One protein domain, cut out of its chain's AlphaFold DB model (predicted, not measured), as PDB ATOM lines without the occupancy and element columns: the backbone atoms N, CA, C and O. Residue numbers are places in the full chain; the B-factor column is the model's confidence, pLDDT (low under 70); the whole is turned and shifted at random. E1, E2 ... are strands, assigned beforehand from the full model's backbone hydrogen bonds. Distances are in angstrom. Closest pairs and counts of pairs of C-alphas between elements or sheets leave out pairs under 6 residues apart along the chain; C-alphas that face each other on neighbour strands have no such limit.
ATOM      1  N   VAL A  53     209.053 323.533 288.559       67.62
ATOM      2  CA  VAL A  53     207.616 323.721 288.435       67.62
ATOM      3  C   VAL A  53     206.980 323.058 289.641       67.62
ATOM      4  O   VAL A  53     207.274 321.903 289.942       67.62
ATOM      5  N   ASN A  54     206.105 323.775 290.335       67.50
ATOM      6  CA  ASN A  54     205.340 323.195 291.428       67.50
ATOM      7  C   ASN A  54     203.856 323.141 291.035       67.50
ATOM      8  O   ASN A  54     203.187 324.177 291.079       67.50
ATOM      9  N   PRO A  55     203.328 321.957 290.668       68.62
ATOM     10  CA  PRO A  55     201.915 321.775 290.341       68.62
ATOM     11  C   PRO A  55     200.957 322.200 291.458       68.62
ATOM     12  O   PRO A  55     199.832 322.587 291.169       68.62
ATOM     13  N   HIS A  56     201.391 322.209 292.723       68.81
ATOM     14  CA  HIS A  56     200.573 322.713 293.833       68.81
ATOM     15  C   HIS A  56     200.328 324.228 293.766       68.81
ATOM     16  O   HIS A  56     199.448 324.735 294.455       68.81
ATOM     17  N   PHE A  57     201.084 324.953 292.939       72.06
ATOM     18  CA  PHE A  57     200.846 326.361 292.627       72.06
ATOM     19  C   PHE A  57     200.143 326.558 291.281       72.06
ATOM     20  O   PHE A  57     200.139 327.674 290.758       72.06
ATOM     21  N   ALA A  58     199.566 325.498 290.707       77.06
ATOM     22  CA  ALA A  58     198.741 325.617 289.520       77.06
ATOM     23  C   ALA A  58     197.530 326.516 289.809       77.06
ATOM     24  O   ALA A  58     196.804 326.314 290.783       77.06
ATOM     25  N   THR A  59     197.305 327.512 288.957       80.31
ATOM     26  CA  THR A  59     196.168 328.426 289.069       80.31
ATOM     27  C   THR A  59     195.435 328.529 287.743       80.31
ATOM     28  O   THR A  59     196.037 328.587 286.672       80.31
ATOM     29  N   SER A  60     194.104 328.551 287.797       78.06
ATOM     30  CA  SER A  60     193.298 328.844 286.613       78.06
ATOM     31  C   SER A  60     193.486 330.307 286.222       78.06
ATOM     32  O   SER A  60     193.284 331.204 287.038       78.06
ATOM     33  N   VAL A  61     193.783 330.548 284.949       77.06
ATOM     34  CA  VAL A  61     193.901 331.883 284.358       77.06
ATOM     35  C   VAL A  61     193.032 331.970 283.106       77.06
ATOM     36  O   VAL A  61     192.892 331.010 282.352       77.06
ATOM     37  N   CYS A  62     192.402 333.117 282.874       77.31
ATOM     38  CA  CYS A  62     191.792 333.401 281.574       77.31
ATOM     39  C   CYS A  62     192.905 333.752 280.584       77.31
ATOM     40  O   CYS A  62     193.915 334.266 281.027       77.31
ATOM     41  N   THR A  63     192.742 333.492 279.283       78.06
ATOM     42  CA  THR A  63     193.695 333.807 278.199       78.06
ATOM     43  C   THR A  63     192.992 334.317 276.937       78.06
ATOM     44  O   THR A  63     191.785 334.102 276.818       78.06
ATOM     45  N   PRO A  64     193.681 334.961 275.961       75.44
ATOM     46  CA  PRO A  64     193.096 335.249 274.648       75.44
ATOM     47  C   PRO A  64     192.509 334.020 273.946       75.44
ATOM     48  O   PRO A  64     191.618 334.170 273.106       75.44
ATOM     49  N   PHE A  65     192.984 332.833 274.322       80.12
ATOM     50  CA  PHE A  65     192.581 331.528 273.812       80.12
ATOM     51  C   PHE A  65     191.565 330.803 274.715       80.12
ATOM     52  O   PHE A  65     191.203 329.670 274.429       80.12
ATOM     53  N   GLY A  66     191.088 331.429 275.798       81.44
ATOM     54  CA  GLY A  66     190.151 330.824 276.750       81.44
ATOM     55  C   GLY A  66     190.772 330.535 278.117       81.44
ATOM     56  O   GLY A  66     191.832 331.054 278.458       81.44
ATOM     57  N   ARG A  67     190.092 329.755 278.955       81.56
ATOM     58  CA  ARG A  67     190.587 329.423 280.300       81.56
ATOM     59  C   ARG A  67     191.690 328.363 280.210       81.56
ATOM     60  O   ARG A  67     191.502 327.353 279.546       81.56
ATOM     61  N   MET A  68     192.809 328.592 280.890       82.81
ATOM     62  CA  MET A  68     193.969 327.698 280.944       82.81
ATOM     63  C   MET A  68     194.445 327.510 282.385       82.81
ATOM     64  O   MET A  68     194.097 328.287 283.276       82.81
ATOM     65  N   ILE A  69     195.284 326.502 282.605       82.38
ATOM     66  CA  ILE A  69     196.034 326.311 283.845       82.38
ATOM     67  C   ILE A  69     197.421 326.903 283.716       82.38
ATOM     68  O   ILE A  69     198.192 326.486 282.862       82.38
ATOM     69  N   HIS A  70     197.754 327.840 284.591       83.75
ATOM     70  CA  HIS A  70     199.102 328.349 284.749       83.75
ATOM     71  C   HIS A  70     199.837 327.569 285.827       83.75
ATOM     72  O   HIS A  70     199.388 327.536 286.970       83.75
ATOM     73  N   ILE A  71     200.988 326.999 285.481       83.25
ATOM     74  CA  ILE A  71     201.900 326.393 286.444       83.25
ATOM     75  C   ILE A  71     203.201 327.199 286.469       83.25
ATOM     76  O   ILE A  71     203.932 327.235 285.478       83.25
ATOM     77  N   PRO A  72     203.505 327.875 287.579       84.12
ATOM     78  CA  PRO A  72     204.624 328.796 287.646       84.12
ATOM     79  C   PRO A  72     205.968 328.074 287.746       84.12
ATOM     80  O   PRO A  72     206.097 327.052 288.425       84.12
ATOM     81  N   VAL A  73     206.999 328.671 287.149       84.38
ATOM     82  CA  VAL A  73     208.392 328.300 287.428       84.38
ATOM     83  C   VAL A  73     208.836 328.996 288.715       84.38
ATOM     84  O   VAL A  73     208.597 330.195 288.909       84.38
ATOM     85  N   GLN A  74     209.479 328.253 289.609       80.00
ATOM     86  CA  GLN A  74     209.960 328.747 290.893       80.00
ATOM     87  C   GLN A  74     211.102 329.755 290.721       80.00
ATOM     88  O   GLN A  74     212.047 329.550 289.954       80.00
ATOM     89  N   ILE A  75     211.042 330.832 291.506       78.06
ATOM     90  CA  ILE A  75     212.145 331.786 291.629       78.06
ATOM     91  C   ILE A  75     213.280 331.117 292.402       78.06
ATOM     92  O   ILE A  75     213.096 330.700 293.546       78.06
ATOM     93  N   SER A  76     214.446 330.993 291.779       76.75
ATOM     94  CA  SER A  76     215.601 330.329 292.379       76.75
ATOM     95  C   SER A  76     216.881 330.719 291.645       76.75
ATOM     96  O   SER A  76     216.860 330.961 290.442       76.75
ATOM     97  N   THR A  77     217.996 330.756 292.374       69.81
ATOM     98  CA  THR A  77     219.349 330.900 291.810       69.81
ATOM     99  C   THR A  77     219.951 329.564 291.372       69.81
ATOM    100  O   THR A  77     221.031 329.545 290.786       69.81
ATOM    101  N   LYS A  78     219.281 328.442 291.670       65.94
ATOM    102  CA  LYS A  78     219.691 327.114 291.204       65.94
ATOM    103  C   LYS A  78     219.525 327.008 289.689       65.94
ATOM    104  O   LYS A  78     218.661 327.668 289.110       65.94
ATOM    105  N   THR A  79     220.311 326.120 289.086       62.81
ATOM    106  CA  THR A  79     220.104 325.643 287.715       62.81
ATOM    107  C   THR A  79     218.623 325.301 287.524       62.81
ATOM    108  O   THR A  79     218.003 324.741 288.426       62.81
ATOM    109  N   GLU A  80     218.044 325.710 286.394       66.19
ATOM    110  CA  GLU A  80     216.628 325.497 286.047       66.19
ATOM    111  C   GLU A  80     215.564 326.275 286.856       66.19
ATOM    112  O   GLU A  80     214.361 326.127 286.610       66.19
ATOM    113  N   GLY A  81     215.977 327.143 287.785       68.19
ATOM    114  CA  GLY A  81     215.120 328.180 288.362       68.19
ATOM    115  C   GLY A  81     214.896 329.358 287.411       68.19
ATOM    116  O   GLY A  81     215.516 329.453 286.350       68.19
ATOM    117  N   ARG A  82     214.036 330.302 287.808       83.56
ATOM    118  CA  ARG A  82     213.937 331.606 287.131       83.56
ATOM    119  C   ARG A  82     214.409 332.760 288.018       83.56
ATOM    120  O   ARG A  82     214.219 332.704 289.237       83.56
ATOM    121  N   PRO A  83     214.932 333.853 287.435       82.25
ATOM    122  CA  PRO A  83     215.068 335.102 288.167       82.25
ATOM    123  C   PRO A  83     213.688 335.643 288.571       82.25
ATOM    124  O   PRO A  83     212.653 335.358 287.950       82.25
ATOM    125  N   SER A  84     213.669 336.463 289.619       84.81
ATOM    126  CA  SER A  84     212.489 337.275 289.904       84.81
ATOM    127  C   SER A  84     212.279 338.254 288.755       84.81
ATOM    128  O   SER A  84     213.195 338.981 288.374       84.81
ATOM    129  N   LEU A  85     211.059 338.293 288.222       86.94
ATOM    130  CA  LEU A  85     210.713 339.212 287.143       86.94
ATOM    131  C   LEU A  85     210.790 340.681 287.612       86.94
ATOM    132  O   LEU A  85     211.084 341.562 286.813       86.94
ATOM    133  N   TYR A  86     210.607 340.937 288.916       85.00
ATOM    134  CA  TYR A  86     210.749 342.264 289.529       85.00
ATOM    135  C   TYR A  86     212.197 342.776 289.510       85.00
ATOM    136  O   TYR A  86     212.442 343.977 289.454       85.00
ATOM    137  N   PHE A  87     213.174 341.865 289.504       87.69
ATOM    138  CA  PHE A  87     214.601 342.182 289.419       87.69
ATOM    139  C   PHE A  87     215.182 341.901 288.025       87.69
ATOM    140  O   PHE A  87     216.400 341.867 287.856       87.69
ATOM    141  N   LEU A  88     214.326 341.693 287.019       88.31
ATOM    142  CA  LEU A  88     214.762 341.432 285.652       88.31
ATOM    143  C   LEU A  88     215.379 342.715 285.059       88.31
ATOM    144  O   LEU A  88     214.741 343.776 285.107       88.31
ATOM    145  N   PRO A  89     216.607 342.667 284.513       93.31
ATOM    146  CA  PRO A  89     217.189 343.815 283.829       93.31
ATOM    147  C   PRO A  89     216.407 344.120 282.548       93.31
ATOM    148  O   PRO A  89     215.762 343.242 281.974       93.31
ATOM    149  N   VAL A  90     216.484 345.363 282.076       95.94
ATOM    150  CA  VAL A  90     215.918 345.754 280.776       95.94
ATOM    151  C   VAL A  90     216.556 344.916 279.667       95.94
ATOM    152  O   VAL A  90     217.766 344.697 279.661       95.94
ATOM    153  N   GLY A  91     215.733 344.402 278.756       95.38
ATOM    154  CA  GLY A  91     216.135 343.442 277.728       95.38
ATOM    155  C   GLY A  91     216.249 341.998 278.223       95.38
ATOM    156  O   GLY A  91     216.285 341.088 277.394       95.38
ATOM    157  N   GLY A  92     216.259 341.771 279.541       93.31
ATOM    158  CA  GLY A  92     216.252 340.446 280.146       93.31
ATOM    159  C   GLY A  92     214.933 339.719 279.899       93.31
ATOM    160  O   GLY A  92     213.861 340.327 279.919       93.31
ATOM    161  N   GLU A  93     215.022 338.409 279.684       94.25
ATOM    162  CA  GLU A  93     213.902 337.514 279.399       94.25
ATOM    163  C   GLU A  93     213.968 336.284 280.317       94.25
ATOM    164  O   GLU A  93     215.051 335.779 280.615       94.25
ATOM    165  N   ALA A  94     212.812 335.807 280.781       91.31
ATOM    166  CA  ALA A  94     212.707 334.622 281.624       91.31
ATOM    167  C   ALA A  94     211.426 333.823 281.344       91.31
ATOM    168  O   ALA A  94     210.362 334.392 281.087       91.31
ATOM    169  N   LEU A  95     211.519 332.496 281.464       90.88
ATOM    170  CA  LEU A  95     210.362 331.603 281.480       90.88
ATOM    171  C   LEU A  95     209.651 331.743 282.830       90.88
ATOM    172  O   LEU A  95     210.178 331.339 283.865       90.88
ATOM    173  N   ALA A  96     208.464 332.339 282.831       89.12
ATOM    174  CA  ALA A  96     207.711 332.614 284.049       89.12
ATOM    175  C   ALA A  96     206.851 331.426 284.506       89.12
ATOM    176  O   ALA A  96     206.586 331.285 285.702       89.12
ATOM    177  N   GLY A  97     206.420 330.585 283.570       89.56
ATOM    178  CA  GLY A  97     205.519 329.469 283.830       89.56
ATOM    179  C   GLY A  97     205.138 328.724 282.560       89.56
ATOM    180  O   GLY A  97     205.522 329.111 281.456       89.56
ATOM    181  N   TYR A  98     204.344 327.681 282.737       87.94
ATOM    182  CA  TYR A  98     203.671 326.944 281.677       87.94
ATOM    183  C   TYR A  98     202.175 327.255 281.713       87.94
ATOM    184  O   TYR A  98     201.620 327.497 282.783       87.94
ATOM    185  N   LEU A  99     201.531 327.258 280.554       85.44
ATOM    186  CA  LEU A  99     200.086 327.318 280.399       85.44
ATOM    187  C   LEU A  99     199.605 326.028 279.756       85.44
ATOM    188  O   LEU A  99     200.215 325.567 278.796       85.44
ATOM    189  N   ILE A 100     198.516 325.472 280.267       84.75
ATOM    190  CA  ILE A 100     197.922 324.250 279.740       84.75
ATOM    191  C   ILE A 100     196.464 324.512 279.399       84.75
ATOM    192  O   ILE A 100     195.707 324.999 280.246       84.75
ATOM    193  N   ASN A 101     196.080 324.250 278.153       85.75
ATOM    194  CA  ASN A 101     194.697 324.410 277.712       85.75
ATOM    195  C   ASN A 101     193.843 323.172 278.055       85.75
ATOM    196  O   ASN A 101     194.388 322.150 278.482       85.75
ATOM    197  N   PRO A 102     192.508 323.252 277.916       82.19
ATOM    198  CA  PRO A 102     191.619 322.118 278.176       82.19
ATOM    199  C   PRO A 102     191.921 320.879 277.319       82.19
ATOM    200  O   PRO A 102     191.700 319.757 277.765       82.19
ATOM    201  N   GLU A 103     192.467 321.073 276.118       81.69
ATOM    202  CA  GLU A 103     192.884 320.010 275.200       81.69
ATOM    203  C   GLU A 103     194.210 319.338 275.617       81.69
ATOM    204  O   GLU A 103     194.607 318.327 275.036       81.69
ATOM    205  N   GLY A 104     194.885 319.865 276.642       75.44
ATOM    206  CA  GLY A 104     196.130 319.333 277.188       75.44
ATOM    207  C   GLY A 104     197.403 319.778 276.471       75.44
ATOM    208  O   GLY A 104     198.474 319.223 276.723       75.44
ATOM    209  N   GLU A 105     197.316 320.771 275.595       81.25
ATOM    210  CA  GLU A 105     198.461 321.400 274.950       81.25
ATOM    211  C   GLU A 105     199.184 322.336 275.921       81.25
ATOM    212  O   GLU A 105     198.568 323.127 276.640       81.25
ATOM    213  N   ILE A 106     200.516 322.253 275.911       84.50
ATOM    214  CA  ILE A 106     201.392 322.994 276.817       84.50
ATOM    215  C   ILE A 106     202.068 324.137 276.065       84.50
ATOM    216  O   ILE A 106     202.718 323.939 275.033       84.50
ATOM    217  N   TYR A 107     201.983 325.323 276.654       87.62
ATOM    218  CA  TYR A 107     202.590 326.550 276.172       87.62
ATOM    219  C   TYR A 107     203.541 327.126 277.222       87.62
ATOM    220  O   TYR A 107     203.268 327.119 278.417       87.62
ATOM    221  N   GLU A 108     204.664 327.665 276.781       91.38
ATOM    222  CA  GLU A 108     205.625 328.367 277.618       91.38
ATOM    223  C   GLU A 108     205.254 329.846 277.725       91.38
ATOM    224  O   GLU A 108     205.104 330.530 276.710       91.38
ATOM    225  N   ARG A 109     205.154 330.365 278.950       91.50
ATOM    226  CA  ARG A 109     204.913 331.785 279.224       91.50
ATOM    227  C   ARG A 109     206.236 332.495 279.484       91.50
ATOM    228  O   ARG A 109     206.759 332.474 280.600       91.50
ATOM    229  N   TRP A 110     206.747 333.161 278.462       93.12
ATOM    230  CA  TRP A 110     207.963 333.964 278.522       93.12
ATOM    231  C   TRP A 110     207.641 335.417 278.845       93.12
ATOM    232  O   TRP A 110     206.660 335.967 278.345       93.12
ATOM    233  N   VAL A 111     208.465 336.039 279.683       93.12
ATOM    234  CA  VAL A 111     208.328 337.442 280.079       93.12
ATOM    235  C   VAL A 111     209.653 338.152 279.852       93.12
ATOM    236  O   VAL A 111     210.691 337.696 280.329       93.12
ATOM    237  N   LYS A 112     209.603 339.286 279.156       94.69
ATOM    238  CA  LYS A 112     210.747 340.147 278.867       94.69
ATOM    239  C   LYS A 112     210.471 341.563 279.347       94.69
ATOM    240  O   LYS A 112     209.399 342.097 279.079       94.69
ATOM    241  N   ARG A 113     211.435 342.187 280.021       94.38
ATOM    242  CA  ARG A 113     211.351 343.613 280.364       94.38
ATOM    243  C   ARG A 113     211.791 344.448 279.164       94.38
ATOM    244  O   ARG A 113     212.918 344.295 278.698       94.38
ATOM    245  N   GLU A 114     210.916 345.307 278.662       95.38
ATOM    246  CA  GLU A 114     211.165 346.122 277.465       95.38
ATOM    247  C   GLU A 114     211.695 347.513 277.820       95.38
ATOM    248  O   GLU A 114     212.607 348.005 277.158       95.38
ATOM    249  N   THR A 115     211.156 348.137 278.871       96.44
ATOM    250  CA  THR A 115     211.523 349.503 279.273       96.44
ATOM    251  C   THR A 115     211.882 349.600 280.760       96.44
ATOM    252  O   THR A 115     211.808 348.625 281.516       96.44
ATOM    253  N   GLY A 116     212.338 350.788 281.160       93.19
ATOM    254  CA  GLY A 116     212.819 351.101 282.502       93.19
ATOM    255  C   GLY A 116     214.306 351.453 282.515       93.19
ATOM    256  O   GLY A 116     214.980 351.428 281.487       93.19
ATOM    257  N   SER A 117     214.822 351.815 283.688       90.50
ATOM    258  CA  SER A 117     216.249 352.149 283.862       90.50
ATOM    259  C   SER A 117     216.854 351.656 285.178       90.50
ATOM    260  O   SER A 117     218.072 351.663 285.335       90.50
ATOM    261  N   THR A 118     216.029 351.185 286.115       92.75
ATOM    262  CA  THR A 118     216.464 350.788 287.458       92.75
ATOM    263  C   THR A 118     216.242 349.306 287.723       92.75
ATOM    264  O   THR A 118     215.426 348.649 287.076       92.75
ATOM    265  N   ILE A 119     216.942 348.777 288.723       89.69
ATOM    266  CA  ILE A 119     216.611 347.508 289.370       89.69
ATOM    267  C   ILE A 119     216.344 347.830 290.851       89.69
ATOM    268  O   ILE A 119     217.193 348.469 291.473       89.69
ATOM    269  N   PRO A 120     215.198 347.424 291.426       90.81
ATOM    270  CA  PRO A 120     214.127 346.656 290.789       90.81
ATOM    271  C   PRO A 120     213.348 347.454 289.727       90.81
ATOM    272  O   PRO A 120     213.548 348.661 289.554       90.81
ATOM    273  N   ALA A 121     212.487 346.746 288.996       90.56
ATOM    274  CA  ALA A 121     211.510 347.336 288.093       90.56
ATOM    275  C   ALA A 121     210.561 348.281 288.848       90.56
ATOM    276  O   ALA A 121     210.296 348.105 290.041       90.56
ATOM    277  N   GLN A 122     210.065 349.296 288.152       94.19
ATOM    278  CA  GLN A 122     209.219 350.345 288.716       94.19
ATOM    279  C   GLN A 122     207.855 350.374 288.030       94.19
ATOM    280  O   GLN A 122     207.692 349.911 286.901       94.19
ATOM    281  N   THR A 123     206.859 350.932 288.721       93.25
ATOM    282  CA  THR A 123     205.565 351.228 288.102       93.25
ATOM    283  C   THR A 123     205.779 352.085 286.856       93.25
ATOM    284  O   THR A 123     206.489 353.087 286.911       93.25
ATOM    285  N   GLY A 124     205.154 351.698 285.747       92.69
ATOM    286  CA  GLY A 124     205.321 352.334 284.443       92.69
ATOM    287  C   GLY A 124     206.252 351.586 283.488       92.69
ATOM    288  O   GLY A 124     206.168 351.832 282.287       92.69
ATOM    289  N   ASP A 125     207.079 350.659 283.982       93.19
ATOM    290  CA  ASP A 125     207.928 349.826 283.126       93.19
ATOM    291  C   ASP A 125     207.084 348.873 282.273       93.19
ATOM    292  O   ASP A 125     206.149 348.240 282.759       93.19
ATOM    293  N   ASP A 126     207.449 348.711 281.008       93.25
ATOM    294  CA  ASP A 126     206.741 347.847 280.073       93.25
ATOM    295  C   ASP A 126     207.402 346.469 280.021       93.25
ATOM    296  O   ASP A 126     208.627 346.323 279.936       93.25
ATOM    297  N   PHE A 127     206.568 345.439 280.026       92.81
ATOM    298  CA  PHE A 127     206.959 344.045 279.913       92.81
ATOM    299  C   PHE A 127     206.208 343.394 278.759       92.81
ATOM    300  O   PHE A 127     204.983 343.490 278.653       92.81
ATOM    301  N   ARG A 128     206.936 342.668 277.916       92.62
ATOM    302  CA  ARG A 128     206.353 341.799 276.901       92.62
ATOM    303  C   ARG A 128     206.138 340.413 277.479       92.62
ATOM    304  O   ARG A 128     207.040 339.840 278.086       92.62
ATOM    305  N   VAL A 129     204.970 339.849 277.219       91.50
ATOM    306  CA  VAL A 129     204.689 338.435 277.435       91.50
ATOM    307  C   VAL A 129     204.522 337.746 276.103       91.50
ATOM    308  O   VAL A 129     203.855 338.256 275.206       91.50
ATOM    309  N   GLN A 130     205.139 336.581 275.980       92.31
ATOM    310  CA  GLN A 130     205.002 335.713 274.827       92.31
ATOM    311  C   GLN A 130     204.539 334.340 275.279       92.31
ATOM    312  O   GLN A 130     205.062 333.795 276.253       92.31
ATOM    313  N   LEU A 131     203.579 333.785 274.548       92.00
ATOM    314  CA  LEU A 131     203.259 332.372 274.645       92.00
ATOM    315  C   LEU A 131     203.947 331.650 273.500       92.00
ATOM    316  O   LEU A 131     203.773 332.025 272.336       92.00
ATOM    317  N   ARG A 132     204.745 330.643 273.841       93.62
ATOM    318  CA  ARG A 132     205.479 329.828 272.876       93.62
ATOM    319  C   ARG A 132     205.035 328.375 272.970       93.62
ATOM    320  O   ARG A 132     204.717 327.900 274.053       93.62
ATOM    321  N   THR A 133     205.020 327.650 271.862       89.75
ATOM    322  CA  THR A 133     204.944 326.184 271.918       89.75
ATOM    323  C   THR A 133     206.249 325.627 272.491       89.75
ATOM    324  O   THR A 133     207.278 326.304 272.481       89.75
ATOM    325  N   LEU A 134     206.263 324.356 272.903       83.00
ATOM    326  CA  LEU A 134     207.501 323.671 273.315       83.00
ATOM    327  C   LEU A 134     208.560 323.581 272.196       83.00
ATOM    328  O   LEU A 134     209.717 323.272 272.461       83.00
ATOM    329  N   LYS A 135     208.179 323.847 270.937       85.81
ATOM    330  CA  LYS A 135     209.098 323.936 269.789       85.81
ATOM    331  C   LYS A 135     209.669 325.350 269.595       85.81
ATOM    332  O   LYS A 135     210.426 325.566 268.655       85.81
ATOM    333  N   GLY A 136     209.298 326.304 270.451       88.25
ATOM    334  CA  GLY A 136     209.746 327.697 270.402       88.25
ATOM    335  C   GLY A 136     208.931 328.606 269.478       88.25
ATOM    336  O   GLY A 136     209.277 329.776 269.325       88.25
ATOM    337  N   GLU A 137     207.850 328.114 268.871       94.88
ATOM    338  CA  GLU A 137     206.989 328.928 268.006       94.88
ATOM    339  C   GLU A 137     206.152 329.899 268.842       94.88
ATOM    340  O   GLU A 137     205.439 329.474 269.748       94.88
ATOM    341  N   VAL A 138     206.219 331.196 268.537       94.19
ATOM    342  CA  VAL A 138     205.430 332.225 269.226       94.19
ATOM    343  C   VAL A 138     204.001 332.214 268.689       94.19
ATOM    344  O   VAL A 138     203.765 332.612 267.553       94.19
ATOM    345  N   ILE A 139     203.049 331.823 269.531       92.88
ATOM    346  CA  ILE A 139     201.620 331.790 269.181       92.88
ATOM    347  C   ILE A 139     200.877 333.052 269.617       92.88
ATOM    348  O   ILE A 139     199.799 333.360 269.115       92.88
ATOM    349  N   TRP A 140     201.444 333.791 270.571       91.00
ATOM    350  CA  TRP A 140     200.882 335.045 271.047       91.00
ATOM    351  C   TRP A 140     201.967 335.942 271.624       91.00
ATOM    352  O   TRP A 140     202.917 335.466 272.250       91.00
ATOM    353  N   ASN A 141     201.791 337.250 271.452       89.88
ATOM    354  CA  ASN A 141     202.551 338.258 272.169       89.88
ATOM    355  C   ASN A 141     201.620 339.373 272.651       89.88
ATOM    356  O   ASN A 141     200.655 339.712 271.969       89.88
ATOM    357  N   GLY A 142     201.942 339.949 273.802       86.88
ATOM    358  CA  GLY A 142     201.294 341.151 274.304       86.88
ATOM    359  C   GLY A 142     202.250 341.952 275.168       86.88
ATOM    360  O   GLY A 142     203.247 341.426 275.667       86.88
ATOM    361  N   VAL A 143     201.955 343.237 275.335       87.94
ATOM    362  CA  VAL A 143     202.728 344.141 276.191       87.94
ATOM    363  C   VAL A 143     201.829 344.630 277.317       87.94
ATOM    364  O   VAL A 143     200.680 345.013 277.090       87.94
ATOM    365  N   GLY A 144     202.358 344.602 278.532       87.81
ATOM    366  CA  GLY A 144     201.701 345.146 279.704       87.81
ATOM    367  C   GLY A 144     202.624 346.073 280.483       87.81
ATOM    368  O   GLY A 144     203.835 345.861 280.532       87.81
ATOM    369  N   ARG A 145     202.040 347.101 281.087       88.75
ATOM    370  CA  ARG A 145     202.708 348.081 281.936       88.75
ATOM    371  C   ARG A 145     202.666 347.629 283.384       88.75
ATOM    372  O   ARG A 145     201.604 347.282 283.887       88.75
ATOM    373  N   LEU A 146     203.804 347.633 284.056       89.19
ATOM    374  CA  LEU A 146     203.916 347.261 285.456       89.19
ATOM    375  C   LEU A 146     203.232 348.286 286.351       89.19
ATOM    376  O   LEU A 146     203.504 349.480 286.277       89.19
ATOM    377  N   GLU A 147     202.407 347.784 287.257       87.62
ATOM    378  CA  GLU A 147     201.950 348.476 288.449       87.62
ATOM    379  C   GLU A 147     202.437 347.690 289.664       87.62
ATOM    380  O   GLU A 147     202.043 346.541 289.879       87.62
ATOM    381  N   VAL A 148     203.331 348.292 290.443       86.19
ATOM    382  CA  VAL A 148     203.825 347.710 291.692       86.19
ATOM    383  C   VAL A 148     202.766 347.906 292.775       86.19
ATOM    384  O   VAL A 148     202.410 349.038 293.094       86.19
ATOM    385  N   THR A 149     202.286 346.806 293.351       83.56
ATOM    386  CA  THR A 149     201.249 346.805 294.395       83.56
ATOM    387  C   THR A 149     201.851 346.727 295.794       83.56
ATOM    388  O   THR A 149     201.344 347.365 296.713       83.56
ATOM    389  N   ASP A 150     202.955 345.991 295.960       82.62
ATOM    390  CA  ASP A 150     203.745 345.971 297.194       82.62
ATOM    391  C   ASP A 150     205.250 345.921 296.859       82.62
ATOM    392  O   ASP A 150     205.789 344.854 296.543       82.62
ATOM    393  N   PRO A 151     205.969 347.056 296.958       81.81
ATOM    394  CA  PRO A 151     207.395 347.109 296.646       81.81
ATOM    395  C   PRO A 151     208.263 346.340 297.652       81.81
ATOM    396  O   PRO A 151     209.356 345.905 297.294       81.81
ATOM    397  N   LYS A 152     207.806 346.134 298.896       81.19
ATOM    398  CA  LYS A 152     208.565 345.371 299.905       81.19
ATOM    399  C   LYS A 152     208.553 343.879 299.589       81.19
ATOM    400  O   LYS A 152     209.536 343.193 299.859       81.19
ATOM    401  N   ARG A 153     207.449 343.389 299.020       73.62
ATOM    402  CA  ARG A 153     207.267 341.982 298.622       73.62
ATOM    403  C   ARG A 153     207.623 341.719 297.155       73.62
ATOM    404  O   ARG A 153     207.613 340.565 296.725       73.62
ATOM    405  N   GLY A 154     207.957 342.764 296.393       75.94
ATOM    406  CA  GLY A 154     208.206 342.673 294.952       75.94
ATOM    407  C   GLY A 154     206.962 342.255 294.167       75.94
ATOM    408  O   GLY A 154     207.074 341.569 293.153       75.94
ATOM    409  N   GLU A 155     205.780 342.611 294.672       80.31
ATOM    410  CA  GLU A 155     204.495 342.266 294.074       80.31
ATOM    411  C   GLU A 155     204.011 343.382 293.154       80.31
ATOM    412  O   GLU A 155     204.175 344.574 293.421       80.31
ATOM    413  N   GLY A 156     203.367 342.979 292.068       79.62
ATOM    414  CA  GLY A 156     202.750 343.890 291.127       79.62
ATOM    415  C   GLY A 156     201.783 343.169 290.207       79.62
ATOM    416  O   GLY A 156     201.462 341.994 290.392       79.62
ATOM    417  N   ARG A 157     201.342 343.866 289.172       82.19
ATOM    418  CA  ARG A 157     200.534 343.326 288.075       82.19
ATOM    419  C   ARG A 157     200.919 344.029 286.779       82.19
ATOM    420  O   ARG A 157     201.474 345.120 286.829       82.19
ATOM    421  N   LEU A 158     200.666 343.399 285.633       80.81
ATOM    422  CA  LEU A 158     200.783 344.095 284.351       80.81
ATOM    423  C   LEU A 158     199.398 344.556 283.913       80.81
ATOM    424  O   LEU A 158     198.443 343.790 283.935       80.81
ATOM    425  N   GLU A 159     199.287 345.800 283.493       81.38
ATOM    426  CA  GLU A 159     198.087 346.331 282.865       81.38
ATOM    427  C   GLU A 159     198.299 346.330 281.353       81.38
ATOM    428  O   GLU A 159     199.320 346.807 280.866       81.38
ATOM    429  N   ALA A 160     197.380 345.738 280.593       75.69
ATOM    430  CA  ALA A 160     197.533 345.643 279.143       75.69
ATOM    431  C   ALA A 160     197.606 347.040 278.504       75.69
ATOM    432  O   ALA A 160     196.833 347.932 278.854       75.69
ATOM    433  N   ILE A 161     198.521 347.223 277.550       73.62
ATOM    434  CA  ILE A 161     198.694 348.490 276.832       73.62
ATOM    435  C   ILE A 161     198.044 348.370 275.448       73.62
ATOM    436  O   ILE A 161     198.524 347.611 274.608       73.62
TER     437      ILE A 161
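Overview. This is residues 53 to 161 of the 182 residues of an uncharacterized protein of Meiothermus silvanus (strain ATCC 700542 / DSM 9946 / VI-R2) (UniProt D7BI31). One antiparallel sheet of seven strands is curled like part of a barrel, and it stays open between its edge strands E1 and E7. Two long loops, residues 73 to 92 and 114 to 125, join strands at the end of the sheet where E3 and E5 begin, and E6 bends on its way to E7. The printed part has 109 residues with no named helix and strands E1 to E7, which follow each other across the sheet in chain order; the class is all strand. The whole is compact, with a radius of gyration of the C-alphas of 13.7 A and spans of 40 by 32 by 25 A.

Arrangement. Begin with E1, residues 59 to 63, an edge strand, and E2, residues 66 to 72: they form a hairpin, with N 61 and O 68 2.8 A apart. E3, residues 93 to 100, is the next antiparallel neighbour; look at N 71 and O 98, 2.8 A apart. E4, residues 106 to 113, follows beside E3, with N 94 and O 111 at 2.9 A. E5, residues 126 to 133, pairs with E4 through N 110 and O 130, 2.8 A apart. E6, residues 138 to 150, pairs with E5 through N 129 and O 142, at 2.8 A, and bends by 60 degrees at residue 147. E7, residues 155 to 160, is the other edge strand, with N 147 and O 157 2.9 A apart. The seven strands make a meander, each the antiparallel neighbour of the one before. E1 and E7 are apart. The sheet is strongly twisted, and the way across it turns by 205 degrees.

Along the chain. Find C-alpha 59 at (196.168, 328.426, 289.069), where E1 begins; it spans 12.4 A. E2 then covers 18.2 A and E3 20.8 A. Find C-alpha 106 at (201.392, 322.994, 276.817); from there E4 runs 23.2 A, and E5 is 23.2 A long too. E6, the longest strand with 13 residues, measures 31.2 A from first to last C-alpha. E7 covers 16.8 A and ends at C-alpha 160, (197.533, 345.643, 279.143).

Size, cuts and confidence. The C-alphas farthest apart are those of Glu 103 and Ser 117, 40.7 A. The printed part has no cut. The links E2 to E3, with 20 residues, and E4 to E5, with 12, are long; the other four are tight. The mean pLDDT of the printed part is 84.8; look for values under 70 at residues 53 to 56 and 77 to 81.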